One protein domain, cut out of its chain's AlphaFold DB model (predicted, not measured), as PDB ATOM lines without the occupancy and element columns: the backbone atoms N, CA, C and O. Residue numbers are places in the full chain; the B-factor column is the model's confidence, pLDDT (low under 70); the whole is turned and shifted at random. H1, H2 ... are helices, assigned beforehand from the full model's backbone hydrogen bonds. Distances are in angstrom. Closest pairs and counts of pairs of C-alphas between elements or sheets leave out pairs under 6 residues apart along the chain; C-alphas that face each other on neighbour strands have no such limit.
ATOM      1  N   PRO A  19     161.179 113.502 149.150       62.34
ATOM      2  CA  PRO A  19     159.716 113.475 149.090       62.34
ATOM      3  C   PRO A  19     159.151 113.979 147.758       62.34
ATOM      4  O   PRO A  19     158.061 113.563 147.358       62.34
ATOM      5  N   ASP A  20     159.876 114.873 147.086       62.44
ATOM      6  CA  ASP A  20     159.473 115.465 145.811       62.44
ATOM      7  C   ASP A  20     159.773 114.520 144.647       62.44
ATOM      8  O   ASP A  20     158.919 114.316 143.785       62.44
ATOM      9  N   LEU A  21     160.937 113.860 144.659       65.81
ATOM     10  CA  LEU A  21     161.279 112.855 143.649       65.81
ATOM     11  C   LEU A  21     160.454 111.574 143.824       65.81
ATOM     12  O   LEU A  21     159.988 111.025 142.833       65.81
ATOM     13  N   TRP A  22     160.197 111.129 145.057       63.59
ATOM     14  CA  TRP A  22     159.307 109.995 145.328       63.59
ATOM     15  C   TRP A  22     157.883 110.273 144.839       63.59
ATOM     16  O   TRP A  22     157.282 109.424 144.183       63.59
ATOM     17  N   ARG A  23     157.350 111.482 145.077       58.81
ATOM     18  CA  ARG A  23     156.062 111.916 144.507       58.81
ATOM     19  C   ARG A  23     156.089 111.961 142.980       58.81
ATOM     20  O   ARG A  23     155.127 111.533 142.352       58.81
ATOM     21  N   HIS A  24     157.181 112.431 142.382       60.22
ATOM     22  CA  HIS A  24     157.338 112.474 140.929       60.22
ATOM     23  C   HIS A  24     157.370 111.068 140.301       60.22
ATOM     24  O   HIS A  24     156.682 110.814 139.315       60.22
ATOM     25  N   VAL A  25     158.107 110.135 140.911       60.81
ATOM     26  CA  VAL A  25     158.231 108.737 140.467       60.81
ATOM     27  C   VAL A  25     156.921 107.968 140.670       60.81
ATOM     28  O   VAL A  25     156.471 107.267 139.768       60.81
ATOM     29  N   THR A  26     156.262 108.124 141.822       56.47
ATOM     30  CA  THR A  26     154.983 107.447 142.108       56.47
ATOM     31  C   THR A  26     153.813 108.000 141.299       56.47
ATOM     32  O   THR A  26     152.907 107.240 140.965       56.47
ATOM     33  N   ALA A  27     153.835 109.279 140.909       56.25
ATOM     34  CA  ALA A  27     152.855 109.829 139.973       56.25
ATOM     35  C   ALA A  27     152.899 109.092 138.622       56.25
ATOM     36  O   ALA A  27     151.858 108.667 138.124       56.25
ATOM     37  N   PHE A  28     154.097 108.811 138.100       59.38
ATOM     38  CA  PHE A  28     154.265 108.037 136.865       59.38
ATOM     39  C   PHE A  28     153.745 106.592 136.959       59.38
ATOM     40  O   PHE A  28     153.324 106.046 135.943       59.38
ATOM     41  N   LEU A  29     153.669 105.995 138.157       54.88
ATOM     42  CA  LEU A  29     153.042 104.675 138.352       54.88
ATOM     43  C   LEU A  29     151.530 104.687 138.069       54.88
ATOM     44  O   LEU A  29     150.964 103.648 137.746       54.88
ATOM     45  N   THR A  30     150.875 105.851 138.164       57.19
ATOM     46  CA  THR A  30     149.464 106.031 137.770       57.19
ATOM     47  C   THR A  30     149.290 106.341 136.280       57.19
ATOM     48  O   THR A  30     148.177 106.600 135.835       57.19
ATOM     49  N   GLY A  31     150.385 106.343 135.512       69.50
ATOM     50  CA  GLY A  31     150.401 106.654 134.084       69.50
ATOM     51  C   GLY A  31     150.440 108.148 133.751       69.50
ATOM     52  O   GLY A  31     150.616 108.476 132.584       69.50
ATOM     53  N   TYR A  32     150.332 109.052 134.738       74.75
ATOM     54  CA  TYR A  32     150.289 110.506 134.527       74.75
ATOM     55  C   TYR A  32     151.371 111.274 135.303       74.75
ATOM     56  O   TYR A  32     151.575 111.023 136.492       74.75
ATOM     57  N   PRO A  33     152.010 112.293 134.699       81.81
ATOM     58  CA  PRO A  33     152.886 113.209 135.419       81.81
ATOM     59  C   PRO A  33     152.159 113.923 136.568       81.81
ATOM     60  O   PRO A  33     150.986 114.284 136.446       81.81
ATOM     61  N   LEU A  34     152.879 114.218 137.657       80.12
ATOM     62  CA  LEU A  34     152.333 114.896 138.845       80.12
ATOM     63  C   LEU A  34     151.566 116.184 138.491       80.12
ATOM     64  O   LEU A  34     150.478 116.415 139.012       80.12
ATOM     65  N   LEU A  35     152.101 116.975 137.553       83.12
ATOM     66  CA  LEU A  35     151.489 118.222 137.084       83.12
ATOM     67  C   LEU A  35     150.078 117.995 136.506       83.12
ATOM     68  O   LEU A  35     149.172 118.785 136.755       83.12
ATOM     69  N   VAL A  36     149.873 116.892 135.776       86.19
ATOM     70  CA  VAL A  36     148.573 116.526 135.191       86.19
ATOM     71  C   VAL A  36     147.596 116.073 136.277       86.19
ATOM     72  O   VAL A  36     146.421 116.432 136.237       86.19
ATOM     73  N   LEU A  37     148.064 115.333 137.287       84.38
ATOM     74  CA  LEU A  37     147.229 114.919 138.422       84.38
ATOM     75  C   LEU A  37     146.796 116.113 139.284       84.38
ATOM     76  O   LEU A  37     145.645 116.182 139.717       84.38
ATOM     77  N   GLU A  38     147.700 117.058 139.538       86.69
ATOM     78  CA  GLU A  38     147.386 118.303 140.244       86.69
ATOM     79  C   GLU A  38     146.398 119.156 139.452       86.69
ATOM     80  O   GLU A  38     145.400 119.615 140.013       86.69
ATOM     81  N   PHE A  39     146.615 119.286 138.141       89.88
ATOM     82  CA  PHE A  39     145.671 119.922 137.231       89.88
ATOM     83  C   PHE A  39     144.283 119.269 137.304       89.88
ATOM     84  O   PHE A  39     143.288 119.950 137.547       89.88
ATOM     85  N   ALA A  40     144.211 117.942 137.179       88.19
ATOM     86  CA  ALA A  40     142.967 117.180 137.223       88.19
ATOM     87  C   ALA A  40     142.201 117.391 138.539       88.19
ATOM     88  O   ALA A  40     140.984 117.596 138.522       88.19
ATOM     89  N   ARG A  41     142.900 117.383 139.684       87.75
ATOM     90  CA  ARG A  41     142.297 117.680 140.995       87.75
ATOM     91  C   ARG A  41     141.795 119.118 141.068       87.75
ATOM     92  O   ARG A  41     140.666 119.339 141.502       87.75
ATOM     93  N   ARG A  42     142.606 120.079 140.611       89.94
ATOM     94  CA  ARG A  42     142.269 121.509 140.599       89.94
ATOM     95  C   ARG A  42     141.011 121.780 139.781       89.94
ATOM     96  O   ARG A  42     140.125 122.475 140.264       89.94
ATOM     97  N   VAL A  43     140.912 121.222 138.576       88.56
ATOM     98  CA  VAL A  43     139.743 121.412 137.701       88.56
ATOM     99  C   VAL A  43     138.500 120.743 138.282       88.56
ATOM    100  O   VAL A  43     137.438 121.352 138.286       88.56
ATOM    101  N   ARG A  44     138.616 119.529 138.838       86.75
ATOM    102  CA  ARG A  44     137.478 118.831 139.471       86.75
ATOM    103  C   ARG A  44     136.940 119.535 140.716       86.75
ATOM    104  O   ARG A  44     135.772 119.359 141.041       86.75
ATOM    105  N   ALA A  45     137.781 120.295 141.414       84.44
ATOM    106  CA  ALA A  45     137.379 121.070 142.582       84.44
ATOM    107  C   ALA A  45     136.635 122.370 142.221       84.44
ATOM    108  O   ALA A  45     135.979 122.953 143.083       84.44
ATOM    109  N   LYS A  46     136.731 122.833 140.969       81.94
ATOM    110  CA  LYS A  46     136.031 124.025 140.481       81.94
ATOM    111  C   LYS A  46     134.675 123.653 139.864       81.94
ATOM    112  O   LYS A  46     134.530 122.564 139.304       81.94
ATOM    113  N   PRO A  47     133.683 124.561 139.889       77.75
ATOM    114  CA  PRO A  47     132.499 124.409 139.053       77.75
ATOM    115  C   PRO A  47     132.915 124.388 137.576       77.75
ATOM    116  O   PRO A  47     133.676 125.242 137.122       77.75
ATOM    117  N   ALA A  48     132.439 123.391 136.829       71.38
ATOM    118  CA  ALA A  48     132.837 123.202 135.440       71.38
ATOM    119  C   ALA A  48     132.341 124.364 134.564       71.38
ATOM    120  O   ALA A  48     131.134 124.535 134.386       71.38
ATOM    121  N   VAL A  49     133.266 125.119 133.966       76.31
ATOM    122  CA  VAL A  49     132.933 126.060 132.891       76.31
ATOM    123  C   VAL A  49     132.604 125.235 131.655       76.31
ATOM    124  O   VAL A  49     133.470 124.560 131.100       76.31
ATOM    125  N   ARG A  50     131.333 125.248 131.247       82.00
ATOM    126  CA  ARG A  50     130.860 124.501 130.080       82.00
ATOM    127  C   ARG A  50     130.533 125.432 128.927       82.00
ATOM    128  O   ARG A  50     129.855 126.441 129.117       82.00
ATOM    129  N   ARG A  51     130.969 125.053 127.726       81.25
ATOM    130  CA  ARG A  51     130.546 125.661 126.460       81.25
ATOM    131  C   ARG A  51     130.092 124.555 125.517       81.25
ATOM    132  O   ARG A  51     130.879 123.695 125.127       81.25
ATOM    133  N   GLY A  52     128.796 124.543 125.206       82.81
ATOM    134  CA  GLY A  52     128.166 123.441 124.478       82.81
ATOM    135  C   GLY A  52     128.336 122.107 125.214       82.81
ATOM    136  O   GLY A  52     128.033 121.998 126.402       82.81
ATOM    137  N   ALA A  53     128.849 121.099 124.509       83.00
ATOM    138  CA  ALA A  53     129.086 119.760 125.054       83.00
ATOM    139  C   ALA A  53     130.435 119.605 125.790       83.00
ATOM    140  O   ALA A  53     130.731 118.518 126.288       83.00
ATOM    141  N   PHE A  54     131.255 120.659 125.861       88.44
ATOM    142  CA  PHE A  54     132.612 120.589 126.401       88.44
ATOM    143  C   PHE A  54     132.704 121.085 127.852       88.44
ATOM    144  O   PHE A  54     132.027 122.055 128.207       88.44
ATOM    145  N   PRO A  55     133.572 120.475 128.683       86.31
ATOM    146  CA  PRO A  55     134.363 119.268 128.408       86.31
ATOM    147  C   PRO A  55     133.511 117.982 128.388       86.31
ATOM    148  O   PRO A  55     132.678 117.758 129.270       86.31
ATOM    149  N   MET A  56     133.740 117.120 127.390       87.81
ATOM    150  CA  MET A  56     133.105 115.795 127.286       87.81
ATOM    151  C   MET A  56     133.768 114.779 128.225       87.81
ATOM    152  O   MET A  56     134.893 114.995 128.659       87.81
ATOM    153  N   ARG A  57     133.097 113.650 128.519       87.00
ATOM    154  CA  ARG A  57     133.668 112.560 129.345       87.00
ATOM    155  C   ARG A  57     134.889 111.900 128.697       87.00
ATOM    156  O   ARG A  57     135.872 111.653 129.388       87.00
ATOM    157  N   ARG A  58     134.817 111.625 127.392       86.44
ATOM    158  CA  ARG A  58     135.970 111.192 126.592       86.44
ATOM    159  C   ARG A  58     136.823 112.402 126.226       86.44
ATOM    160  O   ARG A  58     136.273 113.455 125.903       86.44
ATOM    161  N   GLY A  59     138.139 112.262 126.338       86.62
ATOM    162  CA  GLY A  59     139.099 113.345 126.126       86.62
ATOM    163  C   GLY A  59     139.019 114.464 127.167       86.62
ATOM    164  O   GLY A  59     139.454 115.584 126.905       86.62
ATOM    165  N   TRP A  60     138.414 114.215 128.337       89.56
ATOM    166  CA  TRP A  60     138.087 115.282 129.290       89.56
ATOM    167  C   TRP A  60     139.315 116.056 129.789       89.56
ATOM    168  O   TRP A  60     139.178 117.242 130.078       89.56
ATOM    169  N   LEU A  61     140.496 115.424 129.878       89.69
ATOM    170  CA  LEU A  61     141.730 116.098 130.302       89.69
ATOM    171  C   LEU A  61     142.196 117.117 129.258       89.69
ATOM    172  O   LEU A  61     142.508 118.251 129.618       89.69
ATOM    173  N   LEU A  62     142.182 116.740 127.975       89.44
ATOM    174  CA  LEU A  62     142.522 117.632 126.861       89.44
ATOM    175  C   LEU A  62     141.522 118.790 126.768       89.44
ATOM    176  O   LEU A  62     141.916 119.954 126.699       89.44
ATOM    177  N   HIS A  63     140.224 118.488 126.862       92.19
ATOM    178  CA  HIS A  63     139.177 119.509 126.870       92.19
ATOM    179  C   HIS A  63     139.306 120.477 128.052       92.19
ATOM    180  O   HIS A  63     139.155 121.685 127.884       92.19
ATOM    181  N   ALA A  64     139.594 119.959 129.248       91.56
ATOM    182  CA  ALA A  64     139.793 120.776 130.437       91.56
ATOM    183  C   ALA A  64     141.020 121.685 130.306       91.56
ATOM    184  O   ALA A  64     140.949 122.849 130.695       91.56
ATOM    185  N   ALA A  65     142.130 121.178 129.757       92.12
ATOM    186  CA  ALA A  65     143.337 121.975 129.542       92.12
ATOM    187  C   ALA A  65     143.067 123.148 128.588       92.12
ATOM    188  O   ALA A  65     143.463 124.276 128.875       92.12
ATOM    189  N   ILE A  66     142.302 122.908 127.517       92.75
ATOM    190  CA  ILE A  66     141.845 123.951 126.588       92.75
ATOM    191  C   ILE A  66     140.937 124.967 127.286       92.75
ATOM    192  O   ILE A  66     141.156 126.173 127.171       92.75
ATOM    193  N   ALA A  67     139.935 124.490 128.030       91.62
ATOM    194  CA  ALA A  67     138.979 125.347 128.723       91.62
ATOM    195  C   ALA A  67     139.661 126.287 129.734       91.62
ATOM    196  O   ALA A  67     139.338 127.473 129.797       91.62
ATOM    197  N   GLU A  68     140.639 125.778 130.489       91.25
ATOM    198  CA  GLU A  68     141.417 126.563 131.457       91.25
ATOM    199  C   GLU A  68     142.520 127.413 130.800       91.25
ATOM    200  O   GLU A  68     143.070 128.293 131.457       91.25
ATOM    201  N   GLY A  69     142.843 127.187 129.522       90.75
ATOM    202  CA  GLY A  69     143.949 127.875 128.850       90.75
ATOM    203  C   GLY A  69     145.340 127.399 129.296       90.75
ATOM    204  O   GLY A  69     146.297 128.164 129.216       90.75
ATOM    205  N   ASP A  70     145.470 126.175 129.817       91.38
ATOM    206  CA  ASP A  70     146.723 125.658 130.385       91.38
ATOM    207  C   ASP A  70     147.583 124.991 129.298       91.38
ATOM    208  O   ASP A  70     147.541 123.776 129.086       91.38
ATOM    209  N   THR A  71     148.363 125.808 128.581       89.00
ATOM    210  CA  THR A  71     149.205 125.371 127.452       89.00
ATOM    211  C   THR A  71     150.182 124.265 127.844       89.00
ATOM    212  O   THR A  71     150.374 123.310 127.097       89.00
ATOM    213  N   ARG A  72     150.783 124.363 129.036       87.25
ATOM    214  CA  ARG A  72     151.804 123.417 129.503       87.25
ATOM    215  C   ARG A  72     151.204 122.041 129.765       87.25
ATOM    216  O   ARG A  72     151.791 121.031 129.383       87.25
ATOM    217  N   VAL A  73     150.043 121.996 130.418       89.12
ATOM    218  CA  VAL A  73     149.332 120.733 130.643       89.12
ATOM    219  C   VAL A  73     148.845 120.154 129.316       89.12
ATOM    220  O   VAL A  73     148.989 118.952 129.107       89.12
ATOM    221  N   LEU A  74     148.334 120.986 128.403       88.75
ATOM    222  CA  LEU A  74     147.895 120.535 127.082       88.75
ATOM    223  C   LEU A  74     149.033 119.870 126.294       88.75
ATOM    224  O   LEU A  74     148.846 118.775 125.774       88.75
ATOM    225  N   GLU A  75     150.218 120.480 126.249       85.75
ATOM    226  CA  GLU A  75     151.391 119.912 125.568       85.75
ATOM    227  C   GLU A  75     151.811 118.565 126.156       85.75
ATOM    228  O   GLU A  75     152.067 117.618 125.413       85.75
ATOM    229  N   MET A  76     151.821 118.450 127.487       85.94
ATOM    230  CA  MET A  76     152.132 117.187 128.158       85.94
ATOM    231  C   MET A  76     151.111 116.098 127.822       85.94
ATOM    232  O   MET A  76     151.498 114.969 127.536       85.94
ATOM    233  N   LEU A  77     149.817 116.426 127.832       87.06
ATOM    234  CA  LEU A  77     148.751 115.478 127.502       87.06
ATOM    235  C   LEU A  77     148.828 115.013 126.040       87.06
ATOM    236  O   LEU A  77     148.672 113.822 125.775       87.06
ATOM    237  N   LEU A  78     149.110 115.926 125.105       82.19
ATOM    238  CA  LEU A  78     149.294 115.591 123.691       82.19
ATOM    239  C   LEU A  78     150.522 114.694 123.480       82.19
ATOM    240  O   LEU A  78     150.451 113.745 122.702       82.19
ATOM    241  N   GLU A  79     151.628 114.936 124.188       80.88
ATOM    242  CA  GLU A  79     152.815 114.071 124.124       80.88
ATOM    243  C   GLU A  79     152.528 112.665 124.671       80.88
ATOM    244  O   GLU A  79     152.872 111.657 124.054       80.88
ATOM    245  N   MET A  80     151.821 112.578 125.799       80.88
ATOM    246  CA  MET A  80     151.416 111.297 126.379       80.88
ATOM    247  C   MET A  80     150.522 110.487 125.437       80.88
ATOM    248  O   MET A  80     150.723 109.282 125.275       80.88
ATOM    249  N   GLN A  81     149.564 111.147 124.785       79.62
ATOM    250  CA  GLN A  81     148.696 110.519 123.797       79.62
ATOM    251  C   GLN A  81     149.504 109.938 122.621       79.62
ATOM    252  O   GLN A  81     149.211 108.832 122.166       79.62
ATOM    253  N   ARG A  82     150.540 110.643 122.141       74.50
ATOM    254  CA  ARG A  82     151.417 110.155 121.058       74.50
ATOM    255  C   ARG A  82     152.149 108.882 121.460       74.50
ATOM    256  O   ARG A  82     152.159 107.920 120.695       74.50
ATOM    257  N   HIS A  83     152.728 108.863 122.659       74.31
ATOM    258  CA  HIS A  83     153.423 107.681 123.165       74.31
ATOM    259  C   HIS A  83     152.489 106.473 123.298       74.31
ATOM    260  O   HIS A  83     152.880 105.366 122.935       74.31
ATOM    261  N   GLN A  84     151.246 106.682 123.741       71.81
ATOM    262  CA  GLN A  84     150.244 105.615 123.813       71.81
ATOM    263  C   GLN A  84     149.810 105.118 122.425       71.81
ATOM    264  O   GLN A  84     149.690 103.912 122.222       71.81
ATOM    265  N   ALA A  85     149.640 106.017 121.450       66.06
ATOM    266  CA  ALA A  85     149.297 105.644 120.076       66.06
ATOM    267  C   ALA A  85     150.421 104.852 119.376       66.06
ATOM    268  O   ALA A  85     150.142 103.917 118.627       66.06
ATOM    269  N   ALA A  86     151.688 105.193 119.639       64.19
ATOM    270  CA  ALA A  86     152.852 104.504 119.077       64.19
ATOM    271  C   ALA A  86     153.106 103.119 119.699       64.19
ATOM    272  O   ALA A  86     153.684 102.252 119.046       64.19
ATOM    273  N   ALA A  87     152.673 102.897 120.943       62.53
ATOM    274  CA  ALA A  87     152.873 101.637 121.657       62.53
ATOM    275  C   ALA A  87     151.960 100.494 121.170       62.53
ATOM    276  O   ALA A  87     152.142  99.353 121.593       62.53
ATOM    277  N   SER A  88     151.000 100.753 120.267       53.59
ATOM    278  CA  SER A  88     149.992  99.772 119.811       53.59
ATOM    279  C   SER A  88     149.251  99.069 120.965       53.59
ATOM    280  O   SER A  88     148.751  97.954 120.816       53.59
ATOM    281  N   ASP A  89     149.158  99.738 122.116       54.06
ATOM    282  CA  ASP A  89     148.407  99.262 123.269       54.06
ATOM    283  C   ASP A  89     146.912  99.485 123.019       54.06
ATOM    284  O   ASP A  89     146.447 100.598 122.781       54.06
ATOM    285  N   SER A  90     146.134  98.406 123.077       53.41
ATOM    286  CA  SER A  90     144.690  98.412 122.780       53.41
ATOM    287  C   SER A  90     143.821  99.141 123.819       53.41
ATOM    288  O   SER A  90     142.600  99.186 123.673       53.41
ATOM    289  N   ASN A  91     144.426  99.727 124.856       57.38
ATOM    290  CA  ASN A  91     143.737 100.329 125.994       57.38
ATOM    291  C   ASN A  91     144.153 101.800 126.181       57.38
ATOM    292  O   ASN A  91     144.805 102.156 127.163       57.38
ATOM    293  N   ILE A  92     143.814 102.646 125.203       61.50
ATOM    294  CA  ILE A  92     143.965 104.104 125.319       61.50
ATOM    295  C   ILE A  92     143.051 104.580 126.451       61.50
ATOM    296  O   ILE A  92     141.855 104.287 126.446       61.50
ATOM    297  N   ASP A  93     143.603 105.323 127.411       73.00
ATOM    298  CA  ASP A  93     142.803 105.922 128.476       73.00
ATOM    299  C   ASP A  93     141.768 106.876 127.858       73.00
ATOM    300  O   ASP A  93     142.128 107.856 127.200       73.00
ATOM    301  N   ASP A  94     140.480 106.610 128.099       79.62
ATOM    302  CA  ASP A  94     139.352 107.420 127.628       79.62
ATOM    303  C   ASP A  94     139.522 108.917 127.971       79.62
ATOM    304  O   ASP A  94     138.957 109.775 127.289       79.62
ATOM    305  N   ALA A  95     140.290 109.258 129.014       79.06
ATOM    306  CA  ALA A  95     140.595 110.633 129.406       79.06
ATOM    307  C   ALA A  95     141.598 111.358 128.486       79.06
ATOM    308  O   ALA A  95     141.538 112.591 128.406       79.06
ATOM    309  N   LEU A  96     142.481 110.617 127.808       79.44
ATOM    310  CA  LEU A  96     143.549 111.104 126.920       79.44
ATOM    311  C   LEU A  96     143.184 111.055 125.430       79.44
ATOM    312  O   LEU A  96     143.949 111.527 124.592       79.44
ATOM    313  N   THR A  97     142.024 110.507 125.075       83.19
ATOM    314  CA  THR A  97     141.570 110.429 123.683       83.19
ATOM    315  C   THR A  97     141.381 111.826 123.070       83.19
ATOM    316  O   THR A  97     140.594 112.619 123.584       83.19
ATOM    317  N   ALA A  98     142.011 112.121 121.924       78.62
ATOM    318  CA  ALA A  98     141.863 113.405 121.216       78.62
ATOM    319  C   ALA A  98     140.565 113.565 120.402       78.62
ATOM    320  O   ALA A  98     140.539 114.214 119.360       78.62
ATOM    321  N   THR A  99     139.463 112.986 120.866       84.38
ATOM    322  CA  THR A  99     138.143 113.215 120.262       84.38
ATOM    323  C   THR A  99     137.693 114.649 120.510       84.38
ATOM    324  O   THR A  99     137.636 115.034 121.675       84.38
ATOM    325  N   HIS A 100     137.290 115.399 119.479       89.06
ATOM    326  CA  HIS A 100     136.674 116.725 119.620       89.06
ATOM    327  C   HIS A 100     137.556 117.820 120.229       89.06
ATOM    328  O   HIS A 100     137.054 118.849 120.689       89.06
ATOM    329  N   VAL A 101     138.878 117.644 120.182       89.75
ATOM    330  CA  VAL A 101     139.850 118.619 120.695       89.75
ATOM    331  C   VAL A 101     139.801 119.923 119.894       89.75
ATOM    332  O   VAL A 101     139.803 120.998 120.498       89.75
ATOM    333  N   GLN A 102     139.682 119.856 118.559       91.44
ATOM    334  CA  GLN A 102     139.599 121.056 117.714       91.44
ATOM    335  C   GLN A 102     138.278 121.785 117.963       91.44
ATOM    336  O   GLN A 102     138.274 122.989 118.215       91.44
ATOM    337  N   ARG A 103     137.160 121.050 118.008       93.25
ATOM    338  CA  ARG A 103     135.846 121.613 118.368       93.25
ATOM    339  C   ARG A 103     135.843 122.256 119.756       93.25
ATOM    340  O   ARG A 103     135.258 123.322 119.932       93.25
ATOM    341  N   CYS A 104     136.515 121.651 120.735       93.38
ATOM    342  CA  CYS A 104     136.667 122.227 122.068       93.38
ATOM    343  C   CYS A 104     137.440 123.553 122.014       93.38
ATOM    344  O   CYS A 104     136.992 124.547 122.586       93.38
ATOM    345  N   ALA A 105     138.558 123.607 121.286       94.25
ATOM    346  CA  ALA A 105     139.333 124.839 121.127       94.25
ATOM    347  C   ALA A 105     138.532 125.953 120.436       94.25
ATOM    348  O   ALA A 105     138.576 127.097 120.890       94.25
ATOM    349  N   VAL A 106     137.729 125.620 119.418       95.19
ATOM    350  CA  VAL A 106     136.807 126.567 118.765       95.19
ATOM    351  C   VAL A 106     135.726 127.051 119.737       95.19
ATOM    352  O   VAL A 106     135.526 128.256 119.874       95.19
ATOM    353  N   ALA A 107     135.071 126.151 120.478       94.31
ATOM    354  CA  ALA A 107     134.024 126.515 121.440       94.31
ATOM    355  C   ALA A 107     134.532 127.467 122.541       94.31
ATOM    356  O   ALA A 107     133.833 128.395 122.962       94.31
ATOM    357  N   PHE A 108     135.763 127.258 123.008       94.12
ATOM    358  CA  PHE A 108     136.417 128.121 123.995       94.12
ATOM    359  C   PHE A 108     137.161 129.318 123.391       94.12
ATOM    360  O   PHE A 108     137.656 130.144 124.155       94.12
ATOM    361  N   GLN A 109     137.185 129.448 122.062       94.56
ATOM    362  CA  GLN A 109     137.885 130.504 121.327       94.56
ATOM    363  C   GLN A 109     139.362 130.620 121.728       94.56
ATOM    364  O   GLN A 109     139.844 131.662 122.167       94.56
ATOM    365  N   ARG A 110     140.076 129.493 121.649       94.25
ATOM    366  CA  ARG A 110     141.505 129.370 121.977       94.25
ATOM    367  C   ARG A 110     142.314 129.122 120.711       94.25
ATOM    368  O   ARG A 110     142.706 127.989 120.436       94.25
ATOM    369  N   LEU A 111     142.525 130.180 119.928       93.94
ATOM    370  CA  LEU A 111     143.284 130.115 118.677       93.94
ATOM    371  C   LEU A 111     144.722 129.620 118.899       93.94
ATOM    372  O   LEU A 111     145.204 128.769 118.159       93.94
ATOM    373  N   ASP A 112     145.382 130.101 119.951       91.44
ATOM    374  CA  ASP A 112     146.748 129.726 120.324       91.44
ATOM    375  C   ASP A 112     146.885 128.223 120.616       91.44
ATOM    376  O   ASP A 112     147.838 127.575 120.178       91.44
ATOM    377  N   LEU A 113     145.913 127.651 121.332       89.62
ATOM    378  CA  LEU A 113     145.901 126.226 121.654       89.62
ATOM    379  C   LEU A 113     145.488 125.383 120.449       89.62
ATOM    380  O   LEU A 113     146.061 124.316 120.243       89.62
ATOM    381  N   LEU A 114     144.551 125.869 119.629       90.25
ATOM    382  CA  LEU A 114     144.164 125.209 118.383       90.25
ATOM    383  C   LEU A 114     145.364 125.077 117.436       90.25
ATOM    384  O   LEU A 114     145.649 123.970 116.986       90.25
ATOM    385  N   GLN A 115     146.099 126.173 117.211       88.94
ATOM    386  CA  GLN A 115     147.318 126.197 116.398       88.94
ATOM    387  C   GLN A 115     148.332 125.157 116.885       88.94
ATOM    388  O   GLN A 115     148.825 124.350 116.099       88.94
ATOM    389  N   ARG A 116     148.580 125.100 118.200       84.69
ATOM    390  CA  ARG A 116     149.499 124.117 118.803       84.69
ATOM    391  C   ARG A 116     149.032 122.675 118.646       84.69
ATOM    392  O   ARG A 116     149.863 121.799 118.423       84.69
ATOM    393  N   CYS A 117     147.729 122.414 118.740       79.62
ATOM    394  CA  CYS A 117     147.173 121.086 118.482       79.62
ATOM    395  C   CYS A 117     147.380 120.634 117.025       79.62
ATOM    396  O   CYS A 117     147.372 119.433 116.760       79.62
ATOM    397  N   THR A 118     147.557 121.574 116.093       77.00
ATOM    398  CA  THR A 118     147.646 121.318 114.645       77.00
ATOM    399  C   THR A 118     149.052 121.495 114.058       77.00
ATOM    400  O   THR A 118     149.271 121.167 112.894       77.00
ATOM    401  N   ASP A 119     150.012 121.997 114.841       74.38
ATOM    402  CA  ASP A 119     151.374 122.298 114.394       74.38
ATOM    403  C   ASP A 119     152.127 121.020 113.961       74.38
ATOM    404  O   ASP A 119     152.483 120.155 114.765       74.38
ATOM    405  N   SER A 120     152.425 120.922 112.661       55.41
ATOM    406  CA  SER A 120     152.993 119.738 111.989       55.41
ATOM    407  C   SER A 120     154.484 119.490 112.247       55.41
ATOM    408  O   SER A 120     155.034 118.483 111.806       55.41
ATOM    409  N   ARG A 121     155.161 120.372 112.993       53.34
ATOM    410  CA  ARG A 121     156.599 120.244 113.299       53.34
ATOM    411  C   ARG A 121     156.932 119.059 114.215       53.34
ATOM    412  O   ARG A 121     158.102 118.712 114.328       53.34
ATOM    413  N   HIS A 122     155.931 118.439 114.849       50.62
ATOM    414  CA  HIS A 122     156.136 117.390 115.854       50.62
ATOM    415  C   HIS A 122     155.084 116.249 115.828       50.62
ATOM    416  O   HIS A 122     154.974 115.529 116.818       50.62
ATOM    417  N   ALA A 123     154.292 116.052 114.755       52.62
ATOM    418  CA  ALA A 123     153.231 115.023 114.726       52.62
ATOM    419  C   ALA A 123     152.876 114.483 113.319       52.62
ATOM    420  O   ALA A 123     153.002 115.192 112.322       52.62
ATOM    421  N   ALA A 124     152.359 113.244 113.254       52.84
ATOM    422  CA  ALA A 124     151.539 112.776 112.130       52.84
ATOM    423  C   ALA A 124     150.273 113.654 112.035       52.84
ATOM    424  O   ALA A 124     149.735 114.023 113.083       52.84
ATOM    425  N   PRO A 125     149.799 114.025 110.832       56.16
ATOM    426  CA  PRO A 125     148.758 115.036 110.688       56.16
ATOM    427  C   PRO A 125     147.464 114.575 111.364       56.16
ATOM    428  O   PRO A 125     146.846 113.596 110.944       56.16
ATOM    429  N   MET A 126     147.062 115.281 112.426       67.81
ATOM    430  CA  MET A 126     145.738 115.115 113.018       67.81
ATOM    431  C   MET A 126     144.705 115.439 111.938       67.81
ATOM    432  O   MET A 126     144.770 116.505 111.324       67.81
ATOM    433  N   GLN A 127     143.790 114.508 111.668       80.19
ATOM    434  CA  GLN A 127     142.725 114.745 110.698       80.19
ATOM    435  C   GLN A 127     141.841 115.889 111.192       80.19
ATOM    436  O   GLN A 127     141.492 115.950 112.372       80.19
ATOM    437  N   TRP A 128     141.516 116.810 110.291       87.69
ATOM    438  CA  TRP A 128     140.641 117.928 110.602       87.69
ATOM    439  C   TRP A 128     139.220 117.445 110.865       87.69
ATOM    440  O   TRP A 128     138.659 116.669 110.093       87.69
ATOM    441  N   GLU A 129     138.639 117.918 111.960       90.12
ATOM    442  CA  GLU A 129     137.244 117.666 112.274       90.12
ATOM    443  C   GLU A 129     136.363 118.478 111.307       90.12
ATOM    444  O   GLU A 129     136.691 119.628 110.989       90.12
ATOM    445  N   PRO A 130     135.252 117.917 110.803       92.06
ATOM    446  CA  PRO A 130     134.346 118.655 109.931       92.06
ATOM    447  C   PRO A 130     133.577 119.728 110.719       92.06
ATOM    448  O   PRO A 130     133.463 119.670 111.951       92.06
ATOM    449  N   GLU A 131     133.013 120.704 110.001       92.62
ATOM    450  CA  GLU A 131     132.079 121.704 110.549       92.62
ATOM    451  C   GLU A 131     132.632 122.560 111.716       92.62
ATOM    452  O   GLU A 131     131.895 122.954 112.627       92.62
ATOM    453  N   LEU A 132     133.934 122.860 111.724       94.88
ATOM    454  CA  LEU A 132     134.546 123.752 112.717       94.88
ATOM    455  C   LEU A 132     134.054 125.192 112.567       94.88
ATOM    456  O   LEU A 132     133.732 125.835 113.566       94.88
ATOM    457  N   MET A 133     133.930 125.683 111.331       96.44
ATOM    458  CA  MET A 133     133.382 127.019 111.086       96.44
ATOM    459  C   MET A 133     131.916 127.110 111.512       96.44
ATOM    460  O   MET A 133     131.518 128.099 112.122       96.44
ATOM    461  N   ALA A 134     131.126 126.059 111.269       95.44
ATOM    462  CA  ALA A 134     129.725 126.011 111.689       95.44
ATOM    463  C   ALA A 134     129.581 126.148 113.212       95.44
ATOM    464  O   ALA A 134     128.688 126.843 113.692       95.44
ATOM    465  N   LEU A 135     130.491 125.538 113.977       94.88
ATOM    466  CA  LEU A 135     130.546 125.723 115.423       94.88
ATOM    467  C   LEU A 135     130.927 127.161 115.801       94.88
ATOM    468  O   LEU A 135     130.320 127.721 116.709       94.88
ATOM    469  N   ALA A 136     131.906 127.757 115.112       95.88
ATOM    470  CA  ALA A 136     132.378 129.112 115.392       95.88
ATOM    471  C   ALA A 136     131.280 130.169 115.182       95.88
ATOM    472  O   ALA A 136     131.049 130.991 116.070       95.88
ATOM    473  N   VAL A 137     130.548 130.109 114.061       95.25
ATOM    474  CA  VAL A 137     129.492 131.088 113.742       95.25
ATOM    475  C   VAL A 137     128.285 130.994 114.680       95.25
ATOM    476  O   VAL A 137     127.577 131.980 114.877       95.25
ATOM    477  N   GLN A 138     128.050 129.835 115.307       92.69
ATOM    478  CA  GLN A 138     126.968 129.634 116.280       92.69
ATOM    479  C   GLN A 138     127.249 130.265 117.650       92.69
ATOM    480  O   GLN A 138     126.322 130.417 118.448       92.69
ATOM    481  N   LEU A 139     128.496 130.648 117.934       91.25
ATOM    482  CA  LEU A 139     128.851 131.297 119.193       91.25
ATOM    483  C   LEU A 139     128.211 132.690 119.279       91.25
ATOM    484  O   LEU A 139     128.056 133.379 118.276       91.25
ATOM    485  N   ALA A 140     127.847 133.104 120.496       86.94
ATOM    486  CA  ALA A 140     127.195 134.394 120.735       86.94
ATOM    487  C   ALA A 140     128.109 135.600 120.447       86.94
ATOM    488  O   ALA A 140     127.621 136.675 120.128       86.94
ATOM    489  N   THR A 141     129.424 135.422 120.588       89.44
ATOM    490  CA  THR A 141     130.444 136.450 120.339       89.44
ATOM    491  C   THR A 141     131.606 135.809 119.583       89.44
ATOM    492  O   THR A 141     132.562 135.384 120.232       89.44
ATOM    493  N   PRO A 142     131.507 135.593 118.264       91.44
ATOM    494  CA  PRO A 142     132.538 134.899 117.496       91.44
ATOM    495  C   PRO A 142     133.872 135.662 117.507       91.44
ATOM    496  O   PRO A 142     133.901 136.886 117.416       91.44
ATOM    497  N   ASP A 143     134.982 134.930 117.612       95.44
ATOM    498  CA  ASP A 143     136.325 135.497 117.469       95.44
ATOM    499  C   ASP A 143     136.726 135.479 115.988       95.44
ATOM    500  O   ASP A 143     137.027 134.421 115.425       95.44
ATOM    501  N   PHE A 144     136.726 136.656 115.360       95.81
ATOM    502  CA  PHE A 144     137.074 136.810 113.949       95.81
ATOM    503  C   PHE A 144     138.513 136.393 113.640       95.81
ATOM    504  O   PHE A 144     138.736 135.840 112.571       95.81
ATOM    505  N   ALA A 145     139.470 136.558 114.562       96.56
ATOM    506  CA  ALA A 145     140.849 136.126 114.324       96.56
ATOM    507  C   ALA A 145     140.944 134.597 114.246       96.56
ATOM    508  O   ALA A 145     141.653 134.045 113.402       96.56
ATOM    509  N   LEU A 146     140.188 133.901 115.101       96.50
ATOM    510  CA  LEU A 146     140.076 132.449 115.045       96.50
ATOM    511  C   LEU A 146     139.401 131.996 113.751       96.50
ATOM    512  O   LEU A 146     139.865 131.048 113.120       96.50
ATOM    513  N   MET A 147     138.316 132.654 113.352       96.81
ATOM    514  CA  MET A 147     137.601 132.308 112.126       96.81
ATOM    515  C   MET A 147     138.422 132.593 110.867       96.81
ATOM    516  O   MET A 147     138.430 131.776 109.947       96.81
ATOM    517  N   ASP A 148     139.141 133.715 110.834       96.88
ATOM    518  CA  ASP A 148     140.080 134.037 109.765       96.88
ATOM    519  C   ASP A 148     141.103 132.913 109.629       96.88
ATOM    520  O   ASP A 148     141.249 132.337 108.552       96.88
ATOM    521  N   TRP A 149     141.705 132.513 110.751       95.56
ATOM    522  CA  TRP A 149     142.671 131.426 110.771       95.56
ATOM    523  C   TRP A 149     142.079 130.086 110.313       95.56
ATOM    524  O   TRP A 149     142.701 129.413 109.494       95.56
ATOM    525  N   LEU A 150     140.884 129.710 110.792       95.12
ATOM    526  CA  LEU A 150     140.204 128.480 110.363       95.12
ATOM    527  C   LEU A 150     140.023 128.454 108.843       95.12
ATOM    528  O   LEU A 150     140.376 127.475 108.197       95.12
ATOM    529  N   ALA A 151     139.487 129.524 108.266       94.50
ATOM    530  CA  ALA A 151     139.234 129.590 106.831       94.50
ATOM    531  C   ALA A 151     140.516 129.527 105.985       94.50
ATOM    532  O   ALA A 151     140.487 128.966 104.892       94.50
ATOM    533  N   ASP A 152     141.620 130.080 106.491       93.94
ATOM    534  CA  ASP A 152     142.885 130.151 105.760       93.94
ATOM    535  C   ASP A 152     143.702 128.845 105.852       93.94
ATOM    536  O   ASP A 152     144.542 128.584 104.990       93.94
ATOM    537  N   HIS A 153     143.476 128.018 106.884       91.00
ATOM    538  CA  HIS A 153     144.337 126.865 107.204       91.00
ATOM    539  C   HIS A 153     143.622 125.506 107.204       91.00
ATOM    540  O   HIS A 153     144.293 124.469 107.147       91.00
ATOM    541  N   CYS A 154     142.291 125.468 107.281       90.94
ATOM    542  CA  CYS A 154     141.531 124.221 107.336       90.94
ATOM    543  C   CYS A 154     141.021 123.786 105.947       90.94
ATOM    544  O   CYS A 154     140.762 124.622 105.080       90.94
ATOM    545  N   PRO A 155     140.823 122.473 105.718       92.00
ATOM    546  CA  PRO A 155     140.226 121.972 104.486       92.00
ATOM    547  C   PRO A 155     138.759 122.397 104.368       92.00
ATOM    548  O   PRO A 155     138.084 122.661 105.365       92.00
ATOM    549  N   HIS A 156     138.242 122.377 103.137       90.62
ATOM    550  CA  HIS A 156     136.879 122.807 102.817       90.62
ATOM    551  C   HIS A 156     135.804 122.158 103.710       90.62
ATOM    552  O   HIS A 156     134.916 122.853 104.183       90.62
ATOM    553  N   GLU A 157     135.897 120.860 104.017       91.88
ATOM    554  CA  GLU A 157     134.920 120.144 104.865       91.88
ATOM    555  C   GLU A 157     134.804 120.705 106.295       91.88
ATOM    556  O   GLU A 157     133.746 120.631 106.925       91.88
ATOM    557  N   SER A 158     135.872 121.308 106.815       93.06
ATOM    558  CA  SER A 158     135.890 121.924 108.144       93.06
ATOM    559  C   SER A 158     135.316 123.339 108.155       93.06
ATOM    560  O   SER A 158     134.878 123.807 109.208       93.06
ATOM    561  N   VAL A 159     135.324 124.031 107.011       95.62
ATOM    562  CA  VAL A 159     134.966 125.460 106.916       95.62
ATOM    563  C   VAL A 159     133.748 125.752 106.047       95.62
ATOM    564  O   VAL A 159     133.257 126.883 106.045       95.62
TER     565      VAL A 159
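What this domain is: This is residues 19 to 159 of the 497 residues of an uncharacterized protein of Pythium brassicum (UniProt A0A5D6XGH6). Three helical hairpins, H3 with H4, H5 with H6 and H7 with H8, are stacked one after another, with H3, H5 and H7 in one row and H4, H6 and H8 in another. H2 crosses the end of the stack at the H3 and H4 hairpin, H1 sits beyond H2 at that far end, and short H9 packs on H7 at the other end; residues 86 to 91 stick out. The printed part has 141 residues with nine named helices, H1 to H9 in chain order, and no named strand, so the class is all helix. It is compact, with a radius of gyration of the C-alphas of 15.8 A and spans of 49 by 35 by 23 A.

How they stand to each other: Start at the longest helix, H4, residues 71 to 86. With its residues 71 to 78 alone it touches H3, residues 60 to 68, in a hairpin at a shallow tilt of 22 degrees, opposite ways; the closest C-alphas, of Ala 65 and Leu 74, are 5.4 A apart. Residues 35 to 39 of H2, residues 34 to 45, touch residues 73 to 77 of H4 at a steep tilt of 64 degrees, closest at the C-alphas of Val 36 and Val 73, 6.2 A. H1, residues 19 to 29, touches residues 34 to 37 of H2, about perpendicular at 81 degrees, with the C-alphas of Ala 27 and Leu 34 closest at 5.2 A. H3 also touches H5, residues 101 to 107, the same way, at a steep tilt of 36 degrees, only just beyond shallow, and the C-alphas of His 63 and Cys 104 are closest at 6.1 A. H5 forms a hairpin with H6, residues 111 to 118, at 17 degrees, closest at the C-alphas of Ala 105 and Leu 114, 5.6 A. H5 touches H7, residues 132 to 137, the same way at a shallow tilt of 9 degrees, closest at the C-alphas of Val 106 and Ala 136, 6.1 A. H7 forms a hairpin with H8, residues 144 to 153, at 26 degrees, closest at the C-alphas of Met 133 and Met 147, 6.8 A. H9, residues 156 to 159, touches H7, with the C-alphas of Met 133 and Val 159 closest at 4.7 A. H4 and H6 are close but not clearly touching, and so are H6 and H8, with closest C-alphas 6.7 A and 5.4 A apart. The packing is part aligned, part crossed: 4 of 7 touching pairs with a tilt are shallow. Every O i to N i+4 pair is within hydrogen-bond range in H1 to H8; H9 is too short for one.

Where its parts are: Find C-alpha 19 at (159.716, 113.475, 149.090), where H1 begins its 15.4 A; H2 is 16.6 A long and H3 12.0 A. H4 runs 22.8 A from C-alpha 71 at (149.205, 125.371, 127.452). H5 is 9.8 A long, H6 10.6 A, H7 9.0 A and H8 14.0 A. H9, 5.2 A, ends at C-alpha 159 at (134.966, 125.460, 106.916).

The domain as a whole: The C-alphas farthest apart, of Pro 19 and His 156, are 52.4 A apart. The printed part has no cut. The long links are residues 46 to 59, 87 to 100 and 119 to 131. The mean pLDDT of the printed part is 82.1; residues 19 to 31, 85 to 92 and 120 to 126 are under 70.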